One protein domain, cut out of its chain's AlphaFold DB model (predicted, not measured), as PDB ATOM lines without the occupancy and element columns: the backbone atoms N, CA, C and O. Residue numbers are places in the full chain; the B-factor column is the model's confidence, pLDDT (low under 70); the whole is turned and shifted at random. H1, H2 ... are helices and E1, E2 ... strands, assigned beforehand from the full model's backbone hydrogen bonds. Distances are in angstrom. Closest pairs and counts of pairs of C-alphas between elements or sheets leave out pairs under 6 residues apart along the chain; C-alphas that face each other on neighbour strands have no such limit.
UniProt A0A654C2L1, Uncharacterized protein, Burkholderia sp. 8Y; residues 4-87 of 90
ATOM      1  N   ALA A   4      24.450 -46.570 -38.644       94.62
ATOM      2  CA  ALA A   4      23.581 -47.076 -37.584       94.62
ATOM      3  C   ALA A   4      23.913 -46.550 -36.176       94.62
ATOM      4  O   ALA A   4      23.004 -46.237 -35.410       94.62
ATOM      5  N   GLU A   5      25.193 -46.444 -35.815       94.31
ATOM      6  CA  GLU A   5      25.630 -45.968 -34.494       94.31
ATOM      7  C   GLU A   5      25.417 -44.464 -34.339       94.31
ATOM      8  O   GLU A   5      24.915 -43.996 -33.310       94.31
ATOM      9  N   PHE A   6      25.728 -43.714 -35.395       91.69
ATOM     10  CA  PHE A   6      25.463 -42.284 -35.449       91.69
ATOM     11  C   PHE A   6      23.964 -41.993 -35.327       91.69
ATOM     12  O   PHE A   6      23.551 -41.209 -34.470       91.69
ATOM     13  N   VAL A   7      23.140 -42.677 -36.125       93.81
ATOM     14  CA  VAL A   7      21.687 -42.487 -36.132       93.81
ATOM     15  C   VAL A   7      21.057 -42.920 -34.814       93.81
ATOM     16  O   VAL A   7      20.267 -42.163 -34.253       93.81
ATOM     17  N   ALA A   8      21.440 -44.073 -34.256       93.69
ATOM     18  CA  ALA A   8      20.939 -44.505 -32.952       93.69
ATOM     19  C   ALA A   8      21.268 -43.479 -31.857       93.69
ATOM     20  O   ALA A   8      20.417 -43.165 -31.025       93.69
ATOM     21  N   THR A   9      22.475 -42.908 -31.877       92.25
ATOM     22  CA  THR A   9      22.884 -41.858 -30.934       92.25
ATOM     23  C   THR A   9      22.052 -40.589 -31.100       92.25
ATOM     24  O   THR A   9      21.609 -40.018 -30.101       92.25
ATOM     25  N   LEU A  10      21.818 -40.152 -32.341       90.44
ATOM     26  CA  LEU A  10      21.033 -38.956 -32.635       90.44
ATOM     27  C   LEU A  10      19.576 -39.122 -32.186       90.44
ATOM     28  O   LEU A  10      19.074 -38.307 -31.414       90.44
ATOM     29  N   LEU A  11      18.928 -40.214 -32.593       90.50
ATOM     30  CA  LEU A  11      17.528 -40.491 -32.262       90.50
ATOM     31  C   LEU A  11      17.320 -40.622 -30.750       90.50
ATOM     32  O   LEU A  11      16.358 -40.094 -30.202       90.50
ATOM     33  N   ASN A  12      18.267 -41.242 -30.046       89.62
ATOM     34  CA  ASN A  12      18.243 -41.349 -28.588       89.62
ATOM     35  C   ASN A  12      18.451 -40.024 -27.841       89.62
ATOM     36  O   ASN A  12      18.154 -39.961 -26.646       89.62
ATOM     37  N   ARG A  13      19.020 -39.005 -28.493       86.50
ATOM     38  CA  ARG A  13      19.194 -37.659 -27.929       86.50
ATOM     39  C   ARG A  13      17.950 -36.805 -28.142       86.50
ATOM     40  O   ARG A  13      17.605 -36.018 -27.269       86.50
ATOM     41  N   CYS A  14      17.290 -36.975 -29.283       76.25
ATOM     42  CA  CYS A  14      16.030 -36.311 -29.603       76.25
ATOM     43  C   CYS A  14      14.830 -36.919 -28.853       76.25
ATOM     44  O   CYS A  14      13.790 -36.277 -28.752       76.25
ATOM     45  N   ALA A  15      14.965 -38.137 -28.316       63.88
ATOM     46  CA  ALA A  15      13.886 -38.860 -27.653       63.88
ATOM     47  C   ALA A  15      13.599 -38.370 -26.219       63.88
ATOM     48  O   ALA A  15      13.999 -39.004 -25.243       63.88
ATOM     49  N   ASN A  16      12.838 -37.282 -26.104       63.66
ATOM     50  CA  ASN A  16      11.792 -37.174 -25.086       63.66
ATOM     51  C   ASN A  16      10.491 -37.576 -25.794       63.66
ATOM     52  O   ASN A  16       9.906 -36.716 -26.435       63.66
ATOM     53  N   GLU A  17      10.150 -38.873 -25.799       63.84
ATOM     54  CA  GLU A  17       8.943 -39.468 -26.428       63.84
ATOM     55  C   GLU A  17       8.314 -38.627 -27.562       63.84
ATOM     56  O   GLU A  17       7.261 -38.020 -27.368       63.84
ATOM     57  N   PRO A  18       8.968 -38.535 -28.737       68.19
ATOM     58  CA  PRO A  18       8.438 -37.742 -29.833       68.19
ATOM     59  C   PRO A  18       7.127 -38.359 -30.317       68.19
ATOM     60  O   PRO A  18       7.015 -39.583 -30.429       68.19
ATOM     61  N   SER A  19       6.161 -37.506 -30.635       75.25
ATOM     62  CA  SER A  19       4.973 -37.904 -31.388       75.25
ATOM     63  C   SER A  19       5.364 -38.529 -32.731       75.25
ATOM     64  O   SER A  19       6.460 -38.302 -33.253       75.25
ATOM     65  N   ASP A  20       4.452 -39.296 -33.329       75.19
ATOM     66  CA  ASP A  20       4.699 -39.931 -34.627       75.19
ATOM     67  C   ASP A  20       5.059 -38.904 -35.718       75.19
ATOM     68  O   ASP A  20       5.941 -39.158 -36.538       75.19
ATOM     69  N   GLU A  21       4.439 -37.719 -35.705       79.25
ATOM     70  CA  GLU A  21       4.732 -36.632 -36.652       79.25
ATOM     71  C   GLU A  21       6.145 -36.055 -36.470       79.25
ATOM     72  O   GLU A  21       6.875 -35.842 -37.447       79.25
ATOM     73  N   GLU A  22       6.574 -35.849 -35.223       80.62
ATOM     74  CA  GLU A  22       7.941 -35.418 -34.910       80.62
ATOM     75  C   GLU A  22       8.953 -36.487 -35.322       80.62
ATOM     76  O   GLU A  22      10.000 -36.176 -35.894       80.62
ATOM     77  N   PHE A  23       8.626 -37.761 -35.107       82.56
ATOM     78  CA  PHE A  23       9.477 -38.868 -35.518       82.56
ATOM     79  C   PHE A  23       9.636 -38.949 -37.042       82.56
ATOM     80  O   PHE A  23      10.764 -39.062 -37.530       82.56
ATOM     81  N   GLN A  24       8.555 -38.806 -37.812       84.06
ATOM     82  CA  GLN A  24       8.642 -38.731 -39.277       84.06
ATOM     83  C   GLN A  24       9.477 -37.534 -39.745       84.06
ATOM     84  O   GLN A  24      10.262 -37.660 -40.689       84.06
ATOM     85  N   SER A  25       9.375 -36.402 -39.049       86.50
ATOM     86  CA  SER A  25      10.196 -35.221 -39.325       86.50
ATOM     87  C   SER A  25      11.687 -35.507 -39.098       86.50
ATOM     88  O   SER A  25      12.515 -35.167 -39.945       86.50
ATOM     89  N   TYR A  26      12.047 -36.222 -38.024       87.50
ATOM     90  CA  TYR A  26      13.430 -36.661 -37.792       87.50
ATOM     91  C   TYR A  26      13.946 -37.600 -38.886       87.50
ATOM     92  O   TYR A  26      15.089 -37.456 -39.320       87.50
ATOM     93  N   LEU A  27      13.123 -38.532 -39.378       90.06
ATOM     94  CA  LEU A  27      13.508 -39.389 -40.505       90.06
ATOM     95  C   LEU A  27      13.739 -38.582 -41.791       90.06
ATOM     96  O   LEU A  27      14.641 -38.913 -42.563       90.06
ATOM     97  N   GLY A  28      12.963 -37.516 -42.010       90.00
ATOM     98  CA  GLY A  28      13.190 -36.546 -43.084       90.00
ATOM     99  C   GLY A  28      14.560 -35.879 -42.974       90.00
ATOM    100  O   GLY A  28      15.347 -35.942 -43.917       90.00
ATOM    101  N   LEU A  29      14.897 -35.353 -41.792       90.56
ATOM    102  CA  LEU A  29      16.191 -34.708 -41.531       90.56
ATOM    103  C   LEU A  29      17.385 -35.646 -41.752       90.56
ATOM    104  O   LEU A  29      18.411 -35.229 -42.289       90.56
ATOM    105  N   LEU A  30      17.267 -36.926 -41.383       92.00
ATOM    106  CA  LEU A  30      18.314 -37.915 -41.668       92.00
ATOM    107  C   LEU A  30      18.549 -38.066 -43.179       92.00
ATOM    108  O   LEU A  30      19.698 -38.103 -43.624       92.00
ATOM    109  N   ARG A  31      17.473 -38.109 -43.975       92.56
ATOM    110  CA  ARG A  31      17.559 -38.203 -45.442       92.56
ATOM    111  C   ARG A  31      18.132 -36.936 -46.069       92.56
ATOM    112  O   ARG A  31      18.945 -37.040 -46.983       92.56
ATOM    113  N   GLU A  32      17.758 -35.762 -45.569       91.62
ATOM    114  CA  GLU A  32      18.351 -34.480 -45.979       91.62
ATOM    115  C   GLU A  32      19.855 -34.431 -45.680       91.62
ATOM    116  O   GLU A  32      20.636 -33.947 -46.496       91.62
ATOM    117  N   GLY A  33      20.280 -35.031 -44.562       88.69
ATOM    118  CA  GLY A  33      21.682 -35.269 -44.210       88.69
ATOM    119  C   GLY A  33      22.395 -36.323 -45.068       88.69
ATOM    120  O   GLY A  33      23.503 -36.736 -44.726       88.69
ATOM    121  N   ASN A  34      21.781 -36.760 -46.171       89.19
ATOM    122  CA  ASN A  34      22.280 -37.758 -47.114       89.19
ATOM    123  C   ASN A  34      22.467 -39.171 -46.525       89.19
ATOM    124  O   ASN A  34      23.215 -39.980 -47.078       89.19
ATOM    125  N   LEU A  35      21.768 -39.499 -45.432       91.06
ATOM    126  CA  LEU A  35      21.707 -40.867 -44.919       91.06
ATOM    127  C   LEU A  35      20.605 -41.635 -45.647       91.06
ATOM    128  O   LEU A  35      19.415 -41.353 -45.500       91.06
ATOM    129  N   GLN A  36      21.010 -42.627 -46.433       92.62
ATOM    130  CA  GLN A  36      20.097 -43.504 -47.159       92.62
ATOM    131  C   GLN A  36      19.791 -44.741 -46.315       92.62
ATOM    132  O   GLN A  36      20.693 -45.503 -45.962       92.62
ATOM    133  N   PHE A  37      18.515 -44.954 -46.002       94.81
ATOM    134  CA  PHE A  37      18.067 -46.104 -45.222       94.81
ATOM    135  C   PHE A  37      16.662 -46.554 -45.622       94.81
ATOM    136  O   PHE A  37      15.817 -45.761 -46.053       94.81
ATOM    137  N   LYS A  38      16.388 -47.841 -45.410       95.50
ATOM    138  CA  LYS A  38      15.040 -48.405 -45.425       95.50
ATOM    139  C   LYS A  38      14.470 -48.376 -44.010       95.50
ATOM    140  O   LYS A  38      15.131 -48.818 -43.079       95.50
ATOM    141  N   HIS A  39      13.248 -47.878 -43.856       95.25
ATOM    142  CA  HIS A  39      12.514 -47.925 -42.589       95.25
ATOM    143  C   HIS A  39      11.568 -49.126 -42.592       95.25
ATOM    144  O   HIS A  39      10.781 -49.284 -43.524       95.25
ATOM    145  N   GLU A  40      11.672 -49.987 -41.581       94.50
ATOM    146  CA  GLU A  40      10.847 -51.185 -41.431       94.50
ATOM    147  C   GLU A  40      10.248 -51.281 -40.028       94.50
ATOM    148  O   GLU A  40      10.961 -51.200 -39.025       94.50
ATOM    149  N   LEU A  41       8.939 -51.532 -39.978       91.19
ATOM    150  CA  LEU A  41       8.221 -51.944 -38.777       91.19
ATOM    151  C   LEU A  41       7.935 -53.442 -38.863       91.19
ATOM    152  O   LEU A  41       7.548 -53.959 -39.912       91.19
ATOM    153  N   GLY A  42       8.127 -54.138 -37.752       89.62
ATOM    154  CA  GLY A  42       7.981 -55.581 -37.663       89.62
ATOM    155  C   GLY A  42       7.295 -56.018 -36.378       89.62
ATOM    156  O   GLY A  42       7.079 -55.238 -35.448       89.62
ATOM    157  N   TYR A  43       6.948 -57.297 -36.352       88.62
ATOM    158  CA  TYR A  43       6.376 -57.972 -35.201       88.62
ATOM    159  C   TYR A  43       7.041 -59.338 -35.065       88.62
ATOM    160  O   TYR A  43       7.086 -60.110 -36.025       88.62
ATOM    161  N   VAL A  44       7.556 -59.627 -33.877       87.25
ATOM    162  CA  VAL A  44       8.128 -60.923 -33.516       87.25
ATOM    163  C   VAL A  44       7.167 -61.569 -32.537       87.25
ATOM    164  O   VAL A  44       6.921 -61.033 -31.466       87.25
ATOM    165  N   GLY A  45       6.596 -62.703 -32.915       84.31
ATOM    166  CA  GLY A  45       5.637 -63.437 -32.100       84.31
ATOM    167  C   GLY A  45       4.941 -64.504 -32.930       84.31
ATOM    168  O   GLY A  45       4.969 -64.472 -34.167       84.31
ATOM    169  N   THR A  46       4.314 -65.465 -32.263       79.44
ATOM    170  CA  THR A  46       3.603 -66.532 -32.971       79.44
ATOM    171  C   THR A  46       2.224 -66.047 -33.408       79.44
ATOM    172  O   THR A  46       1.366 -65.722 -32.589       79.44
ATOM    173  N   ARG A  47       1.990 -65.982 -34.724       69.31
ATOM    174  CA  ARG A  47       0.738 -65.453 -35.281       69.31
ATOM    175  C   ARG A  47      -0.466 -66.272 -34.798       69.31
ATOM    176  O   ARG A  47      -0.522 -67.476 -35.017       69.31
ATOM    177  N   GLY A  48      -1.446 -65.598 -34.192       70.25
ATOM    178  CA  GLY A  48      -2.686 -66.225 -33.717       70.25
ATOM    179  C   GLY A  48      -2.596 -66.870 -32.332       70.25
ATOM    180  O   GLY A  48      -3.582 -67.450 -31.887       70.25
ATOM    181  N   ILE A  49      -1.459 -66.748 -31.640       76.50
ATOM    182  CA  ILE A  49      -1.292 -67.201 -30.257       76.50
ATOM    183  C   ILE A  49      -1.019 -65.972 -29.381       76.50
ATOM    184  O   ILE A  49      -0.125 -65.193 -29.714       76.50
ATOM    185  N   PRO A  50      -1.762 -65.769 -28.276       69.31
ATOM    186  CA  PRO A  50      -1.415 -64.769 -27.275       69.31
ATOM    187  C   PRO A  50      -0.047 -65.109 -26.674       69.31
ATOM    188  O   PRO A  50       0.073 -65.980 -25.815       69.31
ATOM    189  N   ASP A  51       0.992 -64.454 -27.181       73.81
ATOM    190  CA  ASP A  51       2.376 -64.670 -26.781       73.81
ATOM    191  C   ASP A  51       2.833 -63.497 -25.913       73.81
ATOM    192  O   ASP A  51       2.945 -62.359 -26.371       73.81
ATOM    193  N   THR A  52       3.086 -63.776 -24.636       71.06
ATOM    194  CA  THR A  52       3.585 -62.787 -23.675       71.06
ATOM    195  C   THR A  52       5.004 -62.314 -23.994       71.06
ATOM    196  O   THR A  52       5.420 -61.281 -23.470       71.06
ATOM    197  N   ASN A  53       5.726 -63.026 -24.864       75.88
ATOM    198  CA  ASN A  53       7.055 -62.666 -25.351       75.88
ATOM    199  C   ASN A  53       7.036 -62.021 -26.738       75.88
ATOM    200  O   ASN A  53       8.106 -61.744 -27.284       75.88
ATOM    201  N   ALA A  54       5.857 -61.781 -27.321       84.94
ATOM    202  CA  ALA A  54       5.798 -61.046 -28.568       84.94
ATOM    203  C   ALA A  54       6.398 -59.640 -28.403       84.94
ATOM    204  O   ALA A  54       6.437 -59.093 -27.300       84.94
ATOM    205  N   CYS A  55       6.846 -59.023 -29.489       88.19
ATOM    206  CA  CYS A  55       7.269 -57.629 -29.487       88.19
ATOM    207  C   CYS A  55       7.082 -56.979 -30.855       88.19
ATOM    208  O   CYS A  55       7.120 -57.633 -31.899       88.19
ATOM    209  N   HIS A  56       6.895 -55.664 -30.842       90.06
ATOM    210  CA  HIS A  56       7.054 -54.850 -32.036       90.06
ATOM    211  C   HIS A  56       8.526 -54.500 -32.200       90.06
ATOM    212  O   HIS A  56       9.249 -54.312 -31.223       90.06
ATOM    213  N   THR A  57       8.967 -54.411 -33.443       92.38
ATOM    214  CA  THR A  57      10.340 -54.062 -33.789       92.38
ATOM    215  C   THR A  57      10.338 -52.919 -34.774       92.38
ATOM    216  O   THR A  57       9.483 -52.867 -35.658       92.38
ATOM    217  N   GLU A  58      11.340 -52.064 -34.693       93.75
ATOM    218  CA  GLU A  58      11.550 -50.999 -35.656       93.75
ATOM    219  C   GLU A  58      13.016 -50.956 -36.071       93.75
ATOM    220  O   GLU A  58      13.909 -51.079 -35.232       93.75
ATOM    221  N   SER A  59      13.255 -50.824 -37.377       95.19
ATOM    222  CA  SER A  59      14.586 -50.834 -37.980       95.19
ATOM    223  C   SER A  59      14.759 -49.712 -38.997       95.19
ATOM    224  O   SER A  59      13.930 -49.544 -39.890       95.19
ATOM    225  N   LEU A  60      15.892 -49.013 -38.926       95.94
ATOM    226  CA  LEU A  60      16.452 -48.237 -40.033       95.94
ATOM    227  C   LEU A  60      17.648 -49.015 -40.582       95.94
ATOM    228  O   LEU A  60      18.636 -49.181 -39.871       95.94
ATOM    229  N   ILE A  61      17.531 -49.542 -41.799       95.56
ATOM    230  CA  ILE A  61      18.516 -50.426 -42.436       95.56
ATOM    231  C   ILE A  61      19.318 -49.627 -43.458       95.56
ATOM    232  O   ILE A  61      18.741 -49.098 -44.410       95.56
ATOM    233  N   PHE A  62      20.633 -49.568 -43.278       94.25
ATOM    234  CA  PHE A  62      21.552 -48.806 -44.125       94.25
ATOM    235  C   PHE A  62      22.119 -49.661 -45.264       94.25
ATOM    236  O   PHE A  62      21.985 -50.886 -45.275       94.25
ATOM    237  N   GLY A  63      22.754 -49.009 -46.243       91.75
ATOM    238  CA  GLY A  63      23.296 -49.674 -47.437       91.75
ATOM    239  C   GLY A  63      24.393 -50.705 -47.148       91.75
ATOM    240  O   GLY A  63      24.574 -51.636 -47.929       91.75
ATOM    241  N   ASP A  64      25.082 -50.581 -46.013       90.56
ATOM    242  CA  ASP A  64      26.072 -51.552 -45.530       90.56
ATOM    243  C   ASP A  64      25.442 -52.747 -44.785       90.56
ATOM    244  O   ASP A  64      26.150 -53.653 -44.350       90.56
ATOM    245  N   GLY A  65      24.112 -52.763 -44.636       91.94
ATOM    246  CA  GLY A  65      23.351 -53.777 -43.909       91.94
ATOM    247  C   GLY A  65      23.285 -53.557 -42.394       91.94
ATOM    248  O   GLY A  65      22.603 -54.327 -41.708       91.94
ATOM    249  N   SER A  66      23.965 -52.534 -41.865       94.62
ATOM    250  CA  SER A  66      23.863 -52.152 -40.458       94.62
ATOM    251  C   SER A  66      22.473 -51.596 -40.163       94.62
ATOM    252  O   SER A  66      21.732 -51.201 -41.072       94.62
ATOM    253  N   ARG A  67      22.065 -51.620 -38.890       95.50
ATOM    254  CA  ARG A  67      20.708 -51.223 -38.496       95.50
ATOM    255  C   ARG A  67      20.700 -50.385 -37.234       95.50
ATOM    256  O   ARG A  67      21.291 -50.788 -36.239       95.50
ATOM    257  N   ALA A  68      19.964 -49.279 -37.237       95.88
ATOM    258  CA  ALA A  68      19.466 -48.705 -35.992       95.88
ATOM    259  C   ALA A  68      18.162 -49.434 -35.643       95.88
ATOM    260  O   ALA A  68      17.265 -49.511 -36.478       95.88
ATOM    261  N   PHE A  69      18.074 -50.005 -34.446       95.00
ATOM    262  CA  PHE A  69      17.022 -50.939 -34.053       95.00
ATOM    263  C   PHE A  69      16.436 -50.598 -32.685       95.00
ATOM    264  O   PHE A  69      17.170 -50.207 -31.778       95.00
ATOM    265  N   ARG A  70      15.134 -50.803 -32.506       93.31
ATOM    266  CA  ARG A  70      14.480 -50.780 -31.190       93.31
ATOM    267  C   ARG A  70      13.300 -51.741 -31.144       93.31
ATOM    268  O   ARG A  70      12.801 -52.180 -32.181       93.31
ATOM    269  N   VAL A  71      12.856 -52.064 -29.933       92.12
ATOM    270  CA  VAL A  71      11.718 -52.960 -29.694       92.12
ATOM    271  C   VAL A  71      10.711 -52.326 -28.749       92.12
ATOM    272  O   VAL A  71      11.078 -51.498 -27.921       92.12
ATOM    273  N   ALA A  72       9.451 -52.726 -28.842       89.06
ATOM    274  CA  ALA A  72       8.402 -52.357 -27.899       89.06
ATOM    275  C   ALA A  72       7.633 -53.601 -27.459       89.06
ATOM    276  O   ALA A  72       7.478 -54.563 -28.218       89.06
ATOM    277  N   LYS A  73       7.131 -53.584 -26.220       81.56
ATOM    278  CA  LYS A  73       6.224 -54.634 -25.746       81.56
ATOM    279  C   LYS A  73       4.888 -54.567 -26.503       81.56
ATOM    280  O   LYS A  73       4.455 -53.469 -26.860       81.56
ATOM    281  N   PRO A  74       4.194 -55.700 -26.696       68.50
ATOM    282  CA  PRO A  74       2.844 -55.705 -27.238       68.50
ATOM    283  C   PRO A  74       1.954 -54.912 -26.280       68.50
ATOM    284  O   PRO A  74       2.020 -55.126 -25.068       68.50
ATOM    285  N   ASN A  75       1.141 -54.003 -26.815       64.81
ATOM    286  CA  ASN A  75       0.238 -53.113 -26.066       64.81
ATOM    287  C   ASN A  75       0.911 -51.954 -25.315       64.81
ATOM    288  O   ASN A  75       0.292 -51.349 -24.442       64.81
ATOM    289  N   SER A  76       2.161 -51.626 -25.635       63.72
ATOM    290  CA  SER A  76       2.765 -50.377 -25.182       63.72
ATOM    291  C   SER A  76       2.714 -49.358 -26.315       63.72
ATOM    292  O   SER A  76       3.537 -49.413 -27.221       63.72
ATOM    293  N   GLU A  77       1.737 -48.449 -26.276       56.16
ATOM    294  CA  GLU A  77       1.632 -47.355 -27.256       56.16
ATOM    295  C   GLU A  77       2.825 -46.381 -27.166       56.16
ATOM    296  O   GLU A  77       3.153 -45.728 -28.148       56.16
ATOM    297  N   THR A  78       3.531 -46.336 -26.026       62.62
ATOM    298  CA  THR A  78       4.625 -45.378 -25.765       62.62
ATOM    299  C   THR A  78       5.980 -46.005 -25.380       62.62
ATOM    300  O   THR A  78       7.000 -45.322 -25.376       62.62
ATOM    301  N   GLY A  79       6.066 -47.313 -25.104       72.31
ATOM    302  CA  GLY A  79       7.232 -47.951 -24.459       72.31
ATOM    303  C   GLY A  79       8.238 -48.607 -25.402       72.31
ATOM    304  O   GLY A  79       8.641 -49.757 -25.184       72.31
ATOM    305  N   TRP A  80       8.655 -47.890 -26.441       86.75
ATOM    306  CA  TRP A  80       9.810 -48.296 -27.235       86.75
ATOM    307  C   TRP A  80      11.095 -48.243 -26.399       86.75
ATOM    308  O   TRP A  80      11.337 -47.299 -25.647       86.75
ATOM    309  N   THR A  81      11.971 -49.233 -26.560       90.00
ATOM    310  CA  THR A  81      13.333 -49.149 -26.033       90.00
ATOM    311  C   THR A  81      14.100 -48.022 -26.719       90.00
ATOM    312  O   THR A  81      13.755 -47.564 -27.812       90.00
ATOM    313  N   ARG A  82      15.226 -47.632 -26.116       90.62
ATOM    314  CA  ARG A  82      16.233 -46.822 -26.808       90.62
ATOM    315  C   ARG A  82      16.681 -47.519 -28.096       90.62
ATOM    316  O   ARG A  82      16.702 -48.751 -28.171       90.62
ATOM    317  N   TRP A  83      17.064 -46.716 -29.078       94.00
ATOM    318  CA  TRP A  83      17.698 -47.178 -30.304       94.00
ATOM    319  C   TRP A  83      19.056 -47.803 -29.994       94.00
ATOM    320  O   TRP A  83      19.818 -47.283 -29.176       94.00
ATOM    321  N   THR A  84      19.381 -48.895 -30.671       95.31
ATOM    322  CA  THR A  84      20.686 -49.550 -30.615       95.31
ATOM    323  C   THR A  84      21.202 -49.820 -32.020       95.31
ATOM    324  O   THR A  84      20.415 -50.031 -32.940       95.31
ATOM    325  N   ALA A  85      22.519 -49.808 -32.199       96.00
ATOM    326  CA  ALA A  85      23.137 -50.146 -33.471       96.00
ATOM    327  C   ALA A  85      23.416 -51.650 -33.541       96.00
ATOM    328  O   ALA A  85      24.080 -52.213 -32.672       96.00
ATOM    329  N   LEU A  86      22.935 -52.292 -34.598       94.81
ATOM    330  CA  LEU A  86      23.209 -53.681 -34.928       94.81
ATOM    331  C   LEU A  86      24.112 -53.733 -36.155       94.81
ATOM    332  O   LEU A  86      23.845 -53.095 -37.175       94.81
ATOM    333  N   GLN A  87      25.179 -54.516 -36.051       91.62
ATOM    334  CA  GLN A  87      26.067 -54.789 -37.173       91.62
ATOM    335  C   GLN A  87      25.434 -55.835 -38.109       91.62
ATOM    336  O   GLN A  87      24.652 -56.671 -37.639       91.62
TER     337      GLN A  87
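This is residues 4 to 87 of the 90 residues of an uncharacterized protein of Burkholderia sp. 8Y (UniProt A0A654C2L1). A strongly twisted sheet, the antiparallel meander E1 E2 E3 E4, has H1 over one face, two layers, and H2 near H1. Printed are 84 residues with two named helices, then four named strands, class mixed. It is compact, radius of gyration of the C-alphas 13.4 A, spans 42 by 28 by 17 A.

E1, residues 37 to 44, E2, 55 to 62, E3, 67 to 72, and E4, 84 to 86, form successive hairpins. Within hydrogen-bond range are N 40 and O 59, N 58 and O 70, both at 2.9 A, N 69 and O 84 at 2.8 A, and every helix O i to N i+4 pair. H1, residues 4 to 14, is over E3; their closest C-alphas, 4 and 68, are 4.7 A apart. H2, residues 20 to 32, only grazes the sheet, with 27 to 31.

E2 spans 22.3 A. C-alpha 4 is at (23.581, -47.076, -37.584), C-alpha 86 at (23.209, -53.681, -34.928).

The printed part has no cut; the link E3 to E4 is long; 11 residues have pLDDT under 70, among them residues 74 to 78.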